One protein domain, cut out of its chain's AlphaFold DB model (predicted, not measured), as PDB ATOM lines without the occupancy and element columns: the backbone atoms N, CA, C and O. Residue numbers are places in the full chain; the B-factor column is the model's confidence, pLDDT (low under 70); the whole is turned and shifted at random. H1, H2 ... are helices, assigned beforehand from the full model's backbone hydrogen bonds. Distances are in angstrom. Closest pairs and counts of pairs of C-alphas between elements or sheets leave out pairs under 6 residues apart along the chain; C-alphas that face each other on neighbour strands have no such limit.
ATOM      1  N   LYS A  15     134.902 143.558 279.641       67.38
ATOM      2  CA  LYS A  15     135.620 143.294 278.380       67.38
ATOM      3  C   LYS A  15     134.989 144.007 277.177       67.38
ATOM      4  O   LYS A  15     135.701 144.458 276.290       67.38
ATOM      5  N   LEU A  16     133.662 144.098 277.138       64.31
ATOM      6  CA  LEU A  16     132.925 144.780 276.074       64.31
ATOM      7  C   LEU A  16     133.114 146.295 276.157       64.31
ATOM      8  O   LEU A  16     133.279 146.950 275.132       64.31
ATOM      9  N   GLU A  17     133.102 146.830 277.376       67.12
ATOM     10  CA  GLU A  17     133.406 148.233 277.635       67.12
ATOM     11  C   GLU A  17     134.799 148.591 277.114       67.12
ATOM     12  O   GLU A  17     134.935 149.571 276.382       67.12
ATOM     13  N   THR A  18     135.802 147.749 277.380       71.62
ATOM     14  CA  THR A  18     137.159 147.926 276.848       71.62
ATOM     15  C   THR A  18     137.188 147.922 275.321       71.62
ATOM     16  O   THR A  18     137.712 148.861 274.734       71.62
ATOM     17  N   ILE A  19     136.571 146.936 274.658       69.75
ATOM     18  CA  ILE A  19     136.576 146.853 273.183       69.75
ATOM     19  C   ILE A  19     135.887 148.074 272.555       69.75
ATOM     20  O   ILE A  19     136.377 148.636 271.573       69.75
ATOM     21  N   LEU A  20     134.742 148.492 273.105       71.38
ATOM     22  CA  LEU A  20     134.016 149.672 272.630       71.38
ATOM     23  C   LEU A  20     134.828 150.949 272.841       71.38
ATOM     24  O   LEU A  20     134.865 151.797 271.948       71.38
ATOM     25  N   LYS A  21     135.490 151.070 273.995       74.94
ATOM     26  CA  LYS A  21     136.375 152.188 274.313       74.94
ATOM     27  C   LYS A  21     137.553 152.250 273.346       74.94
ATOM     28  O   LYS A  21     137.776 153.308 272.772       74.94
ATOM     29  N   GLU A  22     138.225 151.133 273.079       74.50
ATOM     30  CA  GLU A  22     139.344 151.066 272.131       74.50
ATOM     31  C   GLU A  22     138.928 151.510 270.724       74.50
ATOM     32  O   GLU A  22     139.566 152.382 270.137       74.50
ATOM     33  N   HIS A  23     137.823 150.977 270.191       74.56
ATOM     34  CA  HIS A  23     137.341 151.353 268.857       74.56
ATOM     35  C   HIS A  23     136.897 152.819 268.790       74.56
ATOM     36  O   HIS A  23     137.079 153.487 267.769       74.56
ATOM     37  N   TRP A  24     136.316 153.335 269.873       75.50
ATOM     38  CA  TRP A  24     135.937 154.739 269.975       75.50
ATOM     39  C   TRP A  24     137.157 155.663 270.034       75.50
ATOM     40  O   TRP A  24     137.200 156.679 269.337       75.50
ATOM     41  N   GLU A  25     138.166 155.295 270.818       77.31
ATOM     42  CA  GLU A  25     139.441 156.003 270.905       77.31
ATOM     43  C   GLU A  25     140.171 155.993 269.561       77.31
ATOM     44  O   GLU A  25     140.647 157.042 269.137       77.31
ATOM     45  N   HIS A  26     140.158 154.878 268.826       79.50
ATOM     46  CA  HIS A  26     140.730 154.803 267.476       79.50
ATOM     47  C   HIS A  26     139.978 155.696 266.482       79.50
ATOM     48  O   HIS A  26     140.597 156.433 265.715       79.50
ATOM     49  N   ALA A  27     138.643 155.718 266.523       78.00
ATOM     50  CA  ALA A  27     137.864 156.628 265.684       78.00
ATOM     51  C   ALA A  27     138.197 158.104 265.977       78.00
ATOM     52  O   ALA A  27     138.305 158.915 265.052       78.00
ATOM     53  N   ARG A  28     138.381 158.457 267.253       80.06
ATOM     54  CA  ARG A  28     138.797 159.798 267.699       80.06
ATOM     55  C   ARG A  28     140.236 160.116 267.300       80.06
ATOM     56  O   ARG A  28     140.511 161.244 266.896       80.06
ATOM     57  N   PHE A  29     141.127 159.134 267.368       84.06
ATOM     58  CA  PHE A  29     142.515 159.253 266.941       84.06
ATOM     59  C   PHE A  29     142.606 159.596 265.449       84.06
ATOM     60  O   PHE A  29     143.267 160.571 265.103       84.06
ATOM     61  N   CYS A  30     141.824 158.929 264.590       83.12
ATOM     62  CA  CYS A  30     141.731 159.285 263.170       83.12
ATOM     63  C   CYS A  30     141.316 160.755 262.951       83.12
ATOM     64  O   CYS A  30     141.817 161.416 262.044       83.12
ATOM     65  N   GLU A  31     140.395 161.294 263.762       83.88
ATOM     66  CA  GLU A  31     140.007 162.711 263.664       83.88
ATOM     67  C   GLU A  31     141.142 163.650 264.065       83.88
ATOM     68  O   GLU A  31     141.392 164.647 263.382       83.88
ATOM     69  N   TYR A  32     141.823 163.324 265.161       87.50
ATOM     70  CA  TYR A  32     142.952 164.094 265.660       87.50
ATOM     71  C   TYR A  32     144.109 164.112 264.657       87.50
ATOM     72  O   TYR A  32     144.619 165.187 264.346       87.50
ATOM     73  N   GLU A  33     144.470 162.961 264.088       87.25
ATOM     74  CA  GLU A  33     145.523 162.863 263.076       87.25
ATOM     75  C   GLU A  33     145.203 163.697 261.834       87.25
ATOM     76  O   GLU A  33     146.075 164.414 261.345       87.25
ATOM     77  N   MET A  34     143.952 163.681 261.352       88.94
ATOM     78  CA  MET A  34     143.554 164.544 260.233       88.94
ATOM     79  C   MET A  34     143.749 166.026 260.556       88.94
ATOM     80  O   MET A  34     144.284 166.761 259.725       88.94
ATOM     81  N   ILE A  35     143.316 166.484 261.738       90.06
ATOM     82  CA  ILE A  35     143.454 167.891 262.145       90.06
ATOM     83  C   ILE A  35     144.926 168.263 262.265       90.06
ATOM     84  O   ILE A  35     145.343 169.288 261.725       90.06
ATOM     85  N   LEU A  36     145.708 167.438 262.959       91.94
ATOM     86  CA  LEU A  36     147.125 167.672 263.191       91.94
ATOM     87  C   LEU A  36     147.880 167.761 261.863       91.94
ATOM     88  O   LEU A  36     148.581 168.742 261.618       91.94
ATOM     89  N   PHE A  37     147.669 166.789 260.976       91.06
ATOM     90  CA  PHE A  37     148.311 166.752 259.669       91.06
ATOM     91  C   PHE A  37     147.907 167.957 258.804       91.06
ATOM     92  O   PHE A  37     148.770 168.619 258.227       91.06
ATOM     93  N   THR A  38     146.615 168.309 258.787       93.25
ATOM     94  CA  THR A  38     146.111 169.499 258.075       93.25
ATOM     95  C   THR A  38     146.734 170.786 258.619       93.25
ATOM     96  O   THR A  38     147.107 171.663 257.846       93.25
ATOM     97  N   SER A  39     146.893 170.892 259.939       94.19
ATOM     98  CA  SER A  39     147.450 172.080 260.597       94.19
ATOM     99  C   SER A  39     148.941 172.248 260.304       94.19
ATOM    100  O   SER A  39     149.373 173.341 259.939       94.19
ATOM    101  N   ILE A  40     149.721 171.163 260.399       94.81
ATOM    102  CA  ILE A  40     151.151 171.155 260.054       94.81
ATOM    103  C   ILE A  40     151.334 171.547 258.589       94.81
ATOM    104  O   ILE A  40     152.119 172.436 258.269       94.81
ATOM    105  N   TYR A  41     150.573 170.919 257.695       95.50
ATOM    106  CA  TYR A  41     150.644 171.232 256.277       95.50
ATOM    107  C   TYR A  41     150.207 172.678 255.981       95.50
ATOM    108  O   TYR A  41     150.860 173.360 255.195       95.50
ATOM    109  N   GLY A  42     149.170 173.190 256.648       95.38
ATOM    110  CA  GLY A  42     148.755 174.592 256.537       95.38
ATOM    111  C   GLY A  42     149.865 175.575 256.927       95.38
ATOM    112  O   GLY A  42     150.072 176.568 256.231       95.38
ATOM    113  N   ALA A  43     150.631 175.269 257.979       97.25
ATOM    114  CA  ALA A  43     151.798 176.062 258.367       97.25
ATOM    115  C   ALA A  43     152.911 176.025 257.304       97.25
ATOM    116  O   ALA A  43     153.480 177.068 256.979       97.25
ATOM    117  N   ILE A  44     153.178 174.853 256.711       96.38
ATOM    118  CA  ILE A  44     154.138 174.701 255.602       96.38
ATOM    119  C   ILE A  44     153.702 175.546 254.398       96.38
ATOM    120  O   ILE A  44     154.510 176.297 253.855       96.38
ATOM    121  N   VAL A  45     152.427 175.469 254.007       96.38
ATOM    122  CA  VAL A  45     151.859 176.259 252.902       96.38
ATOM    123  C   VAL A  45     152.003 177.754 253.161       96.38
ATOM    124  O   VAL A  45     152.474 178.477 252.286       96.38
ATOM    125  N   ALA A  46     151.650 178.223 254.360       96.81
ATOM    126  CA  ALA A  46     151.783 179.631 254.720       96.81
ATOM    127  C   ALA A  46     153.246 180.100 254.645       96.81
ATOM    128  O   ALA A  46     153.530 181.125 254.027       96.81
ATOM    129  N   GLY A  47     154.179 179.326 255.208       97.00
ATOM    130  CA  GLY A  47     155.611 179.625 255.141       97.00
ATOM    131  C   GLY A  47     156.132 179.677 253.706       97.00
ATOM    132  O   GLY A  47     156.845 180.610 253.338       97.00
ATOM    133  N   ALA A  48     155.720 178.725 252.868       94.81
ATOM    134  CA  ALA A  48     156.127 178.672 251.472       94.81
ATOM    135  C   ALA A  48     155.568 179.845 250.653       94.81
ATOM    136  O   ALA A  48     156.283 180.416 249.835       94.81
ATOM    137  N   LEU A  49     154.315 180.247 250.895       95.06
ATOM    138  CA  LEU A  49     153.706 181.406 250.239       95.06
ATOM    139  C   LEU A  49     154.385 182.714 250.644       95.06
ATOM    140  O   LEU A  49     154.660 183.546 249.781       95.06
ATOM    141  N   VAL A  50     154.714 182.883 251.929       96.62
ATOM    142  CA  VAL A  50     155.490 184.042 252.399       96.62
ATOM    143  C   VAL A  50     156.872 184.059 251.750       96.62
ATOM    144  O   VAL A  50     157.311 185.113 251.293       96.62
ATOM    145  N   PHE A  51     157.543 182.911 251.660       94.50
ATOM    146  CA  PHE A  51     158.838 182.798 250.995       94.50
ATOM    147  C   PHE A  51     158.758 183.176 249.508       94.50
ATOM    148  O   PHE A  51     159.511 184.042 249.069       94.50
ATOM    149  N   MET A  52     157.793 182.623 248.764       92.56
ATOM    150  CA  MET A  52     157.558 182.967 247.355       92.56
ATOM    151  C   MET A  52     157.232 184.455 247.168       92.56
ATOM    152  O   MET A  52     157.774 185.094 246.275       92.56
ATOM    153  N   SER A  53     156.428 185.053 248.053       92.00
ATOM    154  CA  SER A  53     156.060 186.476 247.953       92.00
ATOM    155  C   SER A  53     157.242 187.448 248.059       92.00
ATOM    156  O   SER A  53     157.114 188.608 247.674       92.00
ATOM    157  N   ARG A  54     158.378 186.993 248.601       92.81
ATOM    158  CA  ARG A  54     159.591 187.799 248.802       92.81
ATOM    159  C   ARG A  54     160.652 187.578 247.722       92.81
ATOM    160  O   ARG A  54     161.706 188.199 247.799       92.81
ATOM    161  N   MET A  55     160.410 186.686 246.762       90.44
ATOM    162  CA  MET A  55     161.354 186.402 245.682       90.44
ATOM    163  C   MET A  55     161.379 187.523 244.643       90.44
ATOM    164  O   MET A  55     160.330 188.038 244.255       90.44
ATOM    165  N   ASP A  56     162.573 187.845 244.136       87.00
ATOM    166  CA  ASP A  56     162.697 188.677 242.941       87.00
ATOM    167  C   ASP A  56     162.586 187.806 241.691       87.00
ATOM    168  O   ASP A  56     163.534 187.152 241.249       87.00
ATOM    169  N   TYR A  57     161.396 187.800 241.103       84.25
ATOM    170  CA  TYR A  57     161.112 187.047 239.889       84.25
ATOM    171  C   TYR A  57     161.826 187.601 238.645       84.25
ATOM    172  O   TYR A  57     161.740 186.994 237.585       84.25
ATOM    173  N   LYS A  58     162.594 188.694 238.745       81.06
ATOM    174  CA  LYS A  58     163.497 189.122 237.664       81.06
ATOM    175  C   LYS A  58     164.661 188.155 237.437       81.06
ATOM    176  O   LYS A  58     165.260 188.158 236.365       81.06
ATOM    177  N   GLU A  59     164.975 187.319 238.424       84.44
ATOM    178  CA  GLU A  59     166.039 186.327 238.322       84.44
ATOM    179  C   GLU A  59     165.478 184.953 237.903       84.44
ATOM    180  O   GLU A  59     164.612 184.400 238.592       84.44
ATOM    181  N   PRO A  60     166.002 184.326 236.829       83.50
ATOM    182  CA  PRO A  60     165.542 183.009 236.372       83.50
ATOM    183  C   PRO A  60     165.622 181.912 237.443       83.50
ATOM    184  O   PRO A  60     164.799 180.994 237.464       83.50
ATOM    185  N   ILE A  61     166.590 182.014 238.359       87.69
ATOM    186  CA  ILE A  61     166.758 181.055 239.454       87.69
ATOM    187  C   ILE A  61     165.561 181.063 240.413       87.69
ATOM    188  O   ILE A  61     165.127 180.003 240.857       87.69
ATOM    189  N   ASN A  62     164.966 182.231 240.665       89.06
ATOM    190  CA  ASN A  62     163.808 182.371 241.545       89.06
ATOM    191  C   ASN A  62     162.540 181.795 240.896       89.06
ATOM    192  O   ASN A  62     161.731 181.169 241.579       89.06
ATOM    193  N   PHE A  63     162.410 181.895 239.569       86.19
ATOM    194  CA  PHE A  63     161.369 181.194 238.806       86.19
ATOM    195  C   PHE A  63     161.499 179.670 238.912       86.19
ATOM    196  O   PHE A  63     160.519 178.979 239.204       86.19
ATOM    197  N   ALA A  64     162.709 179.138 238.719       87.44
ATOM    198  CA  ALA A  64     162.970 177.706 238.843       87.44
ATOM    199  C   ALA A  64     162.699 177.198 240.271       87.44
ATOM    200  O   ALA A  64     162.047 176.166 240.448       87.44
ATOM    201  N   LEU A  65     163.129 177.949 241.289       91.56
ATOM    202  CA  LEU A  65     162.859 177.649 242.698       91.56
ATOM    203  C   LEU A  65     161.360 177.663 243.011       91.56
ATOM    204  O   LEU A  65     160.873 176.736 243.655       91.56
ATOM    205  N   ALA A  66     160.611 178.659 242.531       92.12
ATOM    206  CA  ALA A  66     159.163 178.727 242.725       92.12
ATOM    207  C   ALA A  66     158.424 177.583 242.015       92.12
ATOM    208  O   ALA A  66     157.470 177.032 242.571       92.12
ATOM    209  N   SER A  67     158.888 177.171 240.831       90.94
ATOM    210  CA  SER A  67     158.368 175.997 240.120       90.94
ATOM    211  C   SER A  67     158.599 174.706 240.913       90.94
ATOM    212  O   SER A  67     157.648 173.971 241.196       90.94
ATOM    213  N   LEU A  68     159.835 174.464 241.367       93.44
ATOM    214  CA  LEU A  68     160.187 173.298 242.185       93.44
ATOM    215  C   LEU A  68     159.414 173.268 243.508       93.44
ATOM    216  O   LEU A  68     158.897 172.223 243.901       93.44
ATOM    217  N   LEU A  69     159.291 174.416 244.175       95.44
ATOM    218  CA  LEU A  69     158.537 174.540 245.417       95.44
ATOM    219  C   LEU A  69     157.040 174.286 245.195       95.44
ATOM    220  O   LEU A  69     156.420 173.580 245.987       95.44
ATOM    221  N   SER A  70     156.471 174.791 244.099       95.06
ATOM    222  CA  SER A  70     155.076 174.523 243.721       95.06
ATOM    223  C   SER A  70     154.844 173.037 243.450       95.06
ATOM    224  O   SER A  70     153.856 172.480 243.925       95.06
ATOM    225  N   LEU A  71     155.774 172.364 242.762       93.38
ATOM    226  CA  LEU A  71     155.711 170.919 242.525       93.38
ATOM    227  C   LEU A  71     155.801 170.118 243.832       93.38
ATOM    228  O   LEU A  71     155.033 169.179 244.043       93.38
ATOM    229  N   PHE A  72     156.710 170.503 244.728       95.38
ATOM    230  CA  PHE A  72     156.846 169.881 246.043       95.38
ATOM    231  C   PHE A  72     155.558 170.017 246.868       95.38
ATOM    232  O   PHE A  72     155.050 169.030 247.406       95.38
ATOM    233  N   LEU A  73     154.979 171.219 246.918       96.75
ATOM    234  CA  LEU A  73     153.730 171.482 247.634       96.75
ATOM    235  C   LEU A  73     152.536 170.780 246.992       96.75
ATOM    236  O   LEU A  73     151.658 170.308 247.716       96.75
ATOM    237  N   LEU A  74     152.507 170.641 245.666       94.12
ATOM    238  CA  LEU A  74     151.518 169.829 244.961       94.12
ATOM    239  C   LEU A  74     151.602 168.358 245.391       94.12
ATOM    240  O   LEU A  74     150.582 167.766 245.751       94.12
ATOM    241  N   GLY A  75     152.812 167.792 245.435       92.12
ATOM    242  CA  GLY A  75     153.055 166.434 245.926       92.12
ATOM    243  C   GLY A  75     152.589 166.245 247.372       92.12
ATOM    244  O   GLY A  75     151.830 165.319 247.664       92.12
ATOM    245  N   LEU A  76     152.954 167.167 248.269       94.81
ATOM    246  CA  LEU A  76     152.481 167.153 249.658       94.81
ATOM    247  C   LEU A  76     150.956 167.291 249.767       94.81
ATOM    248  O   LEU A  76     150.348 166.635 250.611       94.81
ATOM    249  N   SER A  77     150.327 168.099 248.908       94.88
ATOM    250  CA  SER A  77     148.865 168.243 248.867       94.88
ATOM    251  C   SER A  77     148.190 166.918 248.517       94.88
ATOM    252  O   SER A  77     147.234 166.516 249.177       94.88
ATOM    253  N   ALA A  78     148.705 166.217 247.502       89.94
ATOM    254  CA  ALA A  78     148.180 164.925 247.071       89.94
ATOM    255  C   ALA A  78     148.355 163.842 248.149       89.94
ATOM    256  O   ALA A  78     147.419 163.086 248.422       89.94
ATOM    257  N   LEU A  79     149.518 163.800 248.811       90.44
ATOM    258  CA  LEU A  79     149.759 162.896 249.942       90.44
ATOM    259  C   LEU A  79     148.815 163.200 251.110       90.44
ATOM    260  O   LEU A  79     148.193 162.286 251.651       90.44
ATOM    261  N   GLY A  80     148.650 164.477 251.459       90.25
ATOM    262  CA  GLY A  80     147.742 164.902 252.519       90.25
ATOM    263  C   GLY A  80     146.282 164.583 252.234       90.25
ATOM    264  O   GLY A  80     145.574 164.086 253.110       90.25
ATOM    265  N   PHE A  81     145.849 164.754 250.987       88.19
ATOM    266  CA  PHE A  81     144.534 164.308 250.539       88.19
ATOM    267  C   PHE A  81     144.352 162.795 250.729       88.19
ATOM    268  O   PHE A  81     143.321 162.353 251.239       88.19
ATOM    269  N   GLY A  82     145.376 162.000 250.397       82.25
ATOM    270  CA  GLY A  82     145.400 160.557 250.645       82.25
ATOM    271  C   GLY A  82     145.254 160.200 252.126       82.25
ATOM    272  O   GLY A  82     144.440 159.339 252.468       82.25
ATOM    273  N   VAL A  83     145.966 160.903 253.013       86.00
ATOM    274  CA  VAL A  83     145.839 160.741 254.472       86.00
ATOM    275  C   VAL A  83     144.415 161.060 254.927       86.00
ATOM    276  O   VAL A  83     143.804 160.246 255.616       86.00
ATOM    277  N   VAL A  84     143.838 162.186 254.499       87.00
ATOM    278  CA  VAL A  84     142.461 162.568 254.865       87.00
ATOM    279  C   VAL A  84     141.443 161.529 254.398       87.00
ATOM    280  O   VAL A  84     140.509 161.218 255.140       87.00
ATOM    281  N   ILE A  85     141.618 160.953 253.204       81.69
ATOM    282  CA  ILE A  85     140.767 159.859 252.714       81.69
ATOM    283  C   ILE A  85     140.925 158.617 253.590       81.69
ATOM    284  O   ILE A  85     139.919 158.080 254.057       81.69
ATOM    285  N   SER A  86     142.163 158.176 253.828       78.56
ATOM    286  CA  SER A  86     142.461 156.979 254.620       78.56
ATOM    287  C   SER A  86     141.889 157.088 256.033       78.56
ATOM    288  O   SER A  86     141.107 156.240 256.455       78.56
ATOM    289  N   GLN A  87     142.150 158.199 256.723       84.75
ATOM    290  CA  GLN A  87     141.645 158.450 258.073       84.75
ATOM    291  C   GLN A  87     140.123 158.620 258.106       84.75
ATOM    292  O   GLN A  87     139.448 158.158 259.030       84.75
ATOM    293  N   SER A  88     139.541 159.222 257.065       80.56
ATOM    294  CA  SER A  88     138.088 159.289 256.926       80.56
ATOM    295  C   SER A  88     137.468 157.901 256.806       80.56
ATOM    296  O   SER A  88     136.415 157.682 257.411       80.56
ATOM    297  N   LEU A  89     138.082 156.987 256.049       74.81
ATOM    298  CA  LEU A  89     137.644 155.595 255.911       74.81
ATOM    299  C   LEU A  89     137.865 154.808 257.206       74.81
ATOM    300  O   LEU A  89     136.920 154.184 257.683       74.81
ATOM    301  N   GLY A  90     139.045 154.914 257.823       73.44
ATOM    302  CA  GLY A  90     139.380 154.268 259.095       73.44
ATOM    303  C   GLY A  90     138.389 154.634 260.195       73.44
ATOM    304  O   GLY A  90     137.734 153.761 260.760       73.44
ATOM    305  N   HIS A  91     138.140 155.929 260.399       81.31
ATOM    306  CA  HIS A  91     137.112 156.387 261.333       81.31
ATOM    307  C   HIS A  91     135.732 155.786 261.024       81.31
ATOM    308  O   HIS A  91     134.983 155.419 261.930       81.31
ATOM    309  N   HIS A  92     135.352 155.716 259.744       73.38
ATOM    310  CA  HIS A  92     134.067 155.132 259.359       73.38
ATOM    311  C   HIS A  92     133.994 153.630 259.658       73.38
ATOM    312  O   HIS A  92     132.941 153.181 260.116       73.38
ATOM    313  N   ASN A  93     135.082 152.885 259.450       73.50
ATOM    314  CA  ASN A  93     135.180 151.466 259.786       73.50
ATOM    315  C   ASN A  93     135.088 151.245 261.300       73.50
ATOM    316  O   ASN A  93     134.260 150.453 261.742       73.50
ATOM    317  N   TYR A  94     135.829 152.002 262.114       74.38
ATOM    318  CA  TYR A  94     135.763 151.871 263.575       74.38
ATOM    319  C   TYR A  94     134.360 152.162 264.127       74.38
ATOM    320  O   TYR A  94     133.867 151.420 264.976       74.38
ATOM    321  N   ILE A  95     133.658 153.168 263.589       75.75
ATOM    322  CA  ILE A  95     132.251 153.415 263.951       75.75
ATOM    323  C   ILE A  95     131.344 152.252 263.529       75.75
ATOM    324  O   ILE A  95     130.431 151.894 264.273       75.75
ATOM    325  N   LEU A  96     131.551 151.665 262.346       70.81
ATOM    326  CA  LEU A  96     130.772 150.500 261.916       70.81
ATOM    327  C   LEU A  96     131.000 149.297 262.836       70.81
ATOM    328  O   LEU A  96     130.023 148.659 263.218       70.81
ATOM    329  N   ASN A  97     132.238 149.047 263.257       69.00
ATOM    330  CA  ASN A  97     132.568 147.978 264.201       69.00
ATOM    331  C   ASN A  97     131.872 148.191 265.551       69.00
ATOM    332  O   ASN A  97     131.233 147.274 266.060       69.00
ATOM    333  N   VAL A  98     131.889 149.419 266.084       71.81
ATOM    334  CA  VAL A  98     131.130 149.785 267.296       71.81
ATOM    335  C   VAL A  98     129.639 149.488 267.122       71.81
ATOM    336  O   VAL A  98     129.017 148.881 267.993       71.81
ATOM    337  N   LEU A  99     129.053 149.871 265.985       70.12
ATOM    338  CA  LEU A  99     127.639 149.619 265.699       70.12
ATOM    339  C   LEU A  99     127.319 148.125 265.596       70.12
ATOM    340  O   LEU A  99     126.276 147.709 266.096       70.12
ATOM    341  N   MET A 100     128.198 147.323 264.992       66.25
ATOM    342  CA  MET A 100     128.040 145.868 264.934       66.25
ATOM    343  C   MET A 100     128.089 145.232 266.316       66.25
ATOM    344  O   MET A 100     127.233 144.418 266.642       66.25
ATOM    345  N   ILE A 101     129.062 145.621 267.141       66.31
ATOM    346  CA  ILE A 101     129.200 145.115 268.509       66.31
ATOM    347  C   ILE A 101     127.918 145.412 269.302       66.31
ATOM    348  O   ILE A 101     127.365 144.526 269.953       66.31
ATOM    349  N   LEU A 102     127.384 146.631 269.184       67.00
ATOM    350  CA  LEU A 102     126.121 147.015 269.818       67.00
ATOM    351  C   LEU A 102     124.905 146.254 269.253       67.00
ATOM    352  O   LEU A 102     123.970 145.969 270.008       67.00
ATOM    353  N   ASP A 103     124.904 145.917 267.959       65.38
ATOM    354  CA  ASP A 103     123.853 145.122 267.304       65.38
ATOM    355  C   ASP A 103     123.861 143.659 267.759       65.38
ATOM    356  O   ASP A 103     122.826 143.151 268.196       65.38
ATOM    357  N   CYS A 104     125.036 143.020 267.787       64.12
ATOM    358  CA  CYS A 104     125.221 141.666 268.320       64.12
ATOM    359  C   CYS A 104     124.711 141.538 269.764       64.12
ATOM    360  O   CYS A 104     124.213 140.489 270.165       64.12
ATOM    361  N   TRP A 105     124.763 142.628 270.530       61.94
ATOM    362  CA  TRP A 105     124.312 142.678 271.920       61.94
ATOM    363  C   TRP A 105     122.885 143.220 272.098       61.94
ATOM    364  O   TRP A 105     122.432 143.405 273.227       61.94
ATOM    365  N   LYS A 106     122.146 143.471 271.005       61.25
ATOM    366  CA  LYS A 106     120.779 144.036 271.003       61.25
ATOM    367  C   LYS A 106     120.662 145.379 271.750       61.25
ATOM    368  O   LYS A 106     119.567 145.780 272.149       61.25
ATOM    369  N   LYS A 107     121.765 146.120 271.900       56.12
ATOM    370  CA  LYS A 107     121.834 147.452 272.539       56.12
ATOM    371  C   LYS A 107     121.816 148.586 271.501       56.12
ATOM    372  O   LYS A 107     122.312 149.684 271.741       56.12
ATOM    373  N   THR A 108     121.164 148.361 270.360       51.66
ATOM    374  CA  THR A 108     121.086 149.294 269.217       51.66
ATOM    375  C   THR A 108     120.442 150.648 269.537       51.66
ATOM    376  O   THR A 108     120.637 151.614 268.798       51.66
ATOM    377  N   ARG A 109     119.705 150.760 270.655       44.31
ATOM    378  CA  ARG A 109     119.092 152.020 271.113       44.31
ATOM    379  C   ARG A 109     120.115 153.089 271.526       44.31
ATOM    380  O   ARG A 109     119.768 154.266 271.478       44.31
ATOM    381  N   PHE A 110     121.353 152.710 271.862       40.03
ATOM    382  CA  PHE A 110     122.397 153.648 272.304       40.03
ATOM    383  C   PHE A 110     122.945 154.551 271.188       40.03
ATOM    384  O   PHE A 110     123.473 155.620 271.472       40.03
ATOM    385  N   TYR A 111     122.776 154.181 269.913       43.97
ATOM    386  CA  TYR A 111     123.394 154.887 268.785       43.97
ATOM    387  C   TYR A 111     122.353 155.440 267.801       43.97
ATOM    388  O   TYR A 111     122.343 155.153 266.602       43.97
ATOM    389  N   LYS A 112     121.420 156.251 268.313       39.06
ATOM    390  CA  LYS A 112     120.308 156.797 267.516       39.06
ATOM    391  C   LYS A 112     120.722 157.934 266.567       39.06
ATOM    392  O   LYS A 112     119.927 158.313 265.712       39.06
ATOM    393  N   ASN A 113     121.947 158.465 266.668       39.00
ATOM    394  CA  ASN A 113     122.351 159.642 265.892       39.00
ATOM    395  C   ASN A 113     123.787 159.572 265.318       39.00
ATOM    396  O   ASN A 113     124.671 160.287 265.774       39.00
ATOM    397  N   PRO A 114     124.038 158.766 264.265       44.59
ATOM    398  CA  PRO A 114     125.342 158.690 263.586       44.59
ATOM    399  C   PRO A 114     125.679 159.936 262.739       44.59
ATOM    400  O   PRO A 114     126.650 159.938 261.983       44.59
ATOM    401  N   LYS A 115     124.856 160.992 262.796       39.75
ATOM    402  CA  LYS A 115     125.049 162.235 262.043       39.75
ATOM    403  C   LYS A 115     125.839 163.253 262.879       39.75
ATOM    404  O   LYS A 115     125.242 164.205 263.369       39.75
ATOM    405  N   LYS A 116     127.156 163.058 263.030       34.69
ATOM    406  CA  LYS A 116     128.204 164.087 263.288       34.69
ATOM    407  C   LYS A 116     129.572 163.390 263.472       34.69
ATOM    408  O   LYS A 116     129.563 162.312 264.051       34.69
ATOM    409  N   PRO A 117     130.715 163.949 263.003       46.16
ATOM    410  CA  PRO A 117     130.945 165.252 262.378       46.16
ATOM    411  C   PRO A 117     131.347 165.109 260.891       46.16
ATOM    412  O   PRO A 117     132.520 165.028 260.534       46.16
ATOM    413  N   CYS A 118     130.376 165.140 259.968       51.38
ATOM    414  CA  CYS A 118     130.683 165.218 258.527       51.38
ATOM    415  C   CYS A 118     131.402 166.525 258.137       51.38
ATOM    416  O   CYS A 118     132.042 166.582 257.091       51.38
ATOM    417  N   PHE A 119     131.294 167.566 258.969       55.72
ATOM    418  CA  PHE A 119     131.813 168.898 258.670       55.72
ATOM    419  C   PHE A 119     133.347 168.962 258.669       55.72
ATOM    420  O   PHE A 119     133.928 169.568 257.773       55.72
ATOM    421  N   LEU A 120     134.007 168.286 259.617       64.81
ATOM    422  CA  LEU A 120     135.468 168.302 259.735       64.81
ATOM    423  C   LEU A 120     136.132 167.591 258.550       64.81
ATOM    424  O   LEU A 120     137.003 168.152 257.894       64.81
ATOM    425  N   LYS A 121     135.634 166.395 258.214       74.94
ATOM    426  CA  LYS A 121     136.084 165.622 257.047       74.94
ATOM    427  C   LYS A 121     135.924 166.416 255.760       74.94
ATOM    428  O   LYS A 121     136.841 166.456 254.951       74.94
ATOM    429  N   LYS A 122     134.775 167.082 255.596       80.38
ATOM    430  CA  LYS A 122     134.513 167.943 254.442       80.38
ATOM    431  C   LYS A 122     135.488 169.121 254.384       80.38
ATOM    432  O   LYS A 122     136.014 169.389 253.315       80.38
ATOM    433  N   SER A 123     135.757 169.775 255.513       85.38
ATOM    434  CA  SER A 123     136.643 170.945 255.570       85.38
ATOM    435  C   SER A 123     138.094 170.584 255.243       85.38
ATOM    436  O   SER A 123     138.677 171.194 254.352       85.38
ATOM    437  N   CYS A 124     138.658 169.549 255.885       87.31
ATOM    438  CA  CYS A 124     140.008 169.062 255.573       87.31
ATOM    439  C   CYS A 124     140.114 168.624 254.107       87.31
ATOM    440  O   CYS A 124     141.076 168.962 253.428       87.31
ATOM    441  N   ARG A 125     139.097 167.920 253.595       86.62
ATOM    442  CA  ARG A 125     139.048 167.485 252.195       86.62
ATOM    443  C   ARG A 125     139.072 168.668 251.226       86.62
ATOM    444  O   ARG A 125     139.943 168.714 250.365       86.62
ATOM    445  N   GLN A 126     138.160 169.623 251.400       88.00
ATOM    446  CA  GLN A 126     138.068 170.815 250.552       88.00
ATOM    447  C   GLN A 126     139.357 171.630 250.583       88.00
ATOM    448  O   GLN A 126     139.795 172.123 249.551       88.00
ATOM    449  N   PHE A 127     139.985 171.743 251.751       92.12
ATOM    450  CA  PHE A 127     141.268 172.414 251.881       92.12
ATOM    451  C   PHE A 127     142.339 171.769 250.983       92.12
ATOM    452  O   PHE A 127     142.962 172.481 250.200       92.12
ATOM    453  N   TYR A 128     142.492 170.441 251.005       92.19
ATOM    454  CA  TYR A 128     143.443 169.752 250.124       92.19
ATOM    455  C   TYR A 128     143.050 169.792 248.639       92.19
ATOM    456  O   TYR A 128     143.922 169.918 247.787       92.19
ATOM    457  N   GLU A 129     141.761 169.718 248.299       89.00
ATOM    458  CA  GLU A 129     141.296 169.893 246.910       89.00
ATOM    459  C   GLU A 129     141.696 171.273 246.365       89.00
ATOM    460  O   GLU A 129     142.217 171.382 245.252       89.00
ATOM    461  N   ILE A 130     141.504 172.318 247.178       91.06
ATOM    462  CA  ILE A 130     141.897 173.690 246.850       91.06
ATOM    463  C   ILE A 130     143.415 173.791 246.714       91.06
ATOM    464  O   ILE A 130     143.882 174.372 245.736       91.06
ATOM    465  N   THR A 131     144.199 173.231 247.644       93.94
ATOM    466  CA  THR A 131     145.663 173.338 247.567       93.94
ATOM    467  C   THR A 131     146.239 172.560 246.386       93.94
ATOM    468  O   THR A 131     147.123 173.086 245.715       93.94
ATOM    469  N   ILE A 132     145.709 171.378 246.046       92.56
ATOM    470  CA  ILE A 132     146.100 170.640 244.830       92.56
ATOM    471  C   ILE A 132     145.843 171.495 243.587       92.56
ATOM    472  O   ILE A 132     146.740 171.665 242.762       92.56
ATOM    473  N   ALA A 133     144.636 172.047 243.445       91.12
ATOM    474  CA  ALA A 133     144.288 172.853 242.279       91.12
ATOM    475  C   ALA A 133     145.136 174.137 242.206       91.12
ATOM    476  O   ALA A 133     145.641 174.491 241.141       91.12
ATOM    477  N   PHE A 134     145.353 174.799 243.344       93.06
ATOM    478  CA  PHE A 134     146.167 176.007 243.450       93.06
ATOM    479  C   PHE A 134     147.637 175.753 243.087       93.06
ATOM    480  O   PHE A 134     148.179 176.432 242.216       93.06
ATOM    481  N   PHE A 135     148.282 174.749 243.689       94.56
ATOM    482  CA  PHE A 135     149.684 174.435 243.398       94.56
ATOM    483  C   PHE A 135     149.880 173.807 242.020       94.56
ATOM    484  O   PHE A 135     150.919 174.028 241.405       94.56
ATOM    485  N   GLY A 136     148.880 173.095 241.493       90.62
ATOM    486  CA  GLY A 136     148.880 172.627 240.107       90.62
ATOM    487  C   GLY A 136     148.965 173.788 239.119       90.62
ATOM    488  O   GLY A 136     149.766 173.753 238.189       90.62
ATOM    489  N   ILE A 137     148.207 174.857 239.358       90.44
ATOM    490  CA  ILE A 137     148.262 176.069 238.531       90.44
ATOM    491  C   ILE A 137     149.553 176.827 238.721       90.44
ATOM    492  O   ILE A 137     150.128 177.246 237.726       90.44
ATOM    493  N   LEU A 138     150.008 177.016 239.962       91.06
ATOM    494  CA  LEU A 138     151.284 177.687 240.205       91.06
ATOM    495  C   LEU A 138     152.424 176.952 239.507       91.06
ATOM    496  O   LEU A 138     153.258 177.589 238.872       91.06
ATOM    497  N   PHE A 139     152.427 175.620 239.557       91.50
ATOM    498  CA  PHE A 139     153.394 174.817 238.825       91.50
ATOM    499  C   PHE A 139     153.289 175.055 237.317       91.50
ATOM    500  O   PHE A 139     154.295 175.366 236.690       91.50
ATOM    501  N   VAL A 140     152.085 174.988 236.734       88.44
ATOM    502  CA  VAL A 140     151.892 175.254 235.298       88.44
ATOM    503  C   VAL A 140     152.341 176.671 234.927       88.44
ATOM    504  O   VAL A 140     153.003 176.863 233.910       88.44
ATOM    505  N   TYR A 141     152.029 177.653 235.769       87.88
ATOM    506  CA  TYR A 141     152.446 179.035 235.598       87.88
ATOM    507  C   TYR A 141     153.974 179.138 235.557       87.88
ATOM    508  O   TYR A 141     154.542 179.507 234.534       87.88
ATOM    509  N   TYR A 142     154.664 178.729 236.620       87.25
ATOM    510  CA  TYR A 142     156.118 178.874 236.700       87.25
ATOM    511  C   TYR A 142     156.890 177.965 235.733       87.25
ATOM    512  O   TYR A 142     157.999 178.321 235.343       87.25
ATOM    513  N   ALA A 143     156.339 176.815 235.333       84.00
ATOM    514  CA  ALA A 143     157.008 175.875 234.433       84.00
ATOM    515  C   ALA A 143     156.847 176.215 232.943       84.00
ATOM    516  O   ALA A 143     157.761 175.938 232.172       84.00
ATOM    517  N   PHE A 144     155.712 176.792 232.529       78.81
ATOM    518  CA  PHE A 144     155.391 176.958 231.103       78.81
ATOM    519  C   PHE A 144     155.225 178.410 230.645       78.81
ATOM    520  O   PHE A 144     155.332 178.669 229.449       78.81
ATOM    521  N   PHE A 145     154.974 179.366 231.545       72.12
ATOM    522  CA  PHE A 145     154.832 180.772 231.151       72.12
ATOM    523  C   PHE A 145     156.126 181.528 230.846       72.12
ATOM    524  O   PHE A 145     156.049 182.439 230.020       72.12
ATOM    525  N   PRO A 146     157.310 181.183 231.389       68.88
ATOM    526  CA  PRO A 146     158.564 181.702 230.858       68.88
ATOM    527  C   PRO A 146     158.937 180.958 229.560       68.88
ATOM    528  O   PRO A 146     159.993 180.340 229.452       68.88
ATOM    529  N   SER A 147     158.050 180.985 228.562       54.19
ATOM    530  CA  SER A 147     158.379 180.583 227.193       54.19
ATOM    531  C   SER A 147     159.273 181.676 226.607       54.19
ATOM    532  O   SER A 147     158.880 182.837 226.584       54.19
ATOM    533  N   ASP A 148     160.473 181.305 226.163       55.31
ATOM    534  CA  ASP A 148     161.491 182.153 225.508       55.31
ATOM    535  C   ASP A 148     162.493 182.869 226.433       55.31
ATOM    536  O   ASP A 148     163.204 183.778 225.998       55.31
TER     537      ASP A 148
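What this domain is: This is residues 15 to 148 of the 243 residues of an uncharacterized protein of Theionarchaea archaeon DG-70 (UniProt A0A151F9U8). The domain is a long, narrow rod of three helices running up and down, with the long H2 in the middle, H1 along one side of it and the shorter H3 along another. After H2 the link of residues 105 to 117 folds back to the start of H3, partway along H2. The printed part has 134 residues, with three named helices in the order H1, H2, H3 and no named strand; its class is all helix. It is only just loose, close to extended, with a radius of gyration of the C-alphas of 21.0 A and spans of 72 by 20 by 17 A.

How they stand to each other: H2, residues 60 to 104, touches H1, residues 15 to 53, at a shallow tilt of 14 degrees, opposite ways; their closest C-alphas, those of Ala 27 and His 91, are 4.4 A apart. H2 also touches H3, residues 118 to 144, at a shallow tilt of 21 degrees, opposite ways; their closest C-alphas, those of Ser 67 and Tyr 142, are 5.0 A apart. Both pairs are helical hairpins, and the three helices form an up-and-down bundle, each running against the one before it. H1 and H3 only just touch, with 3 pairs of C-alphas within 8 A, through residues 34 to 38 of H1 and residue 124 of H3 alone; the closest C-alphas, those of Thr 38 and Cys 124, are 6.6 A apart. They run the same way at a shallow tilt of 30 degrees. In H1, H2 and H3 every O i to N i+4 pair is within hydrogen-bond range.

Where its parts are: H2 has 45 residues and measures 66.0 A, from C-alpha 60 at (165.542, 183.009, 236.372) to C-alpha 104. H1 measures 56.6 A, from C-alpha 15 at (135.620, 143.294, 278.380). H3 measures 38.7 A and ends at C-alpha 144, (155.391, 176.958, 231.103).

The domain as a whole: The C-alphas farthest apart, those of Lys 106 and Asp 148, are 72.0 A apart. The printed part has no cut; the link from H1 to H2 is short and that from H2 to H3 long. Mean pLDDT of the printed part is 80.1, with 29 residues under 70, among them residues 100 to 120.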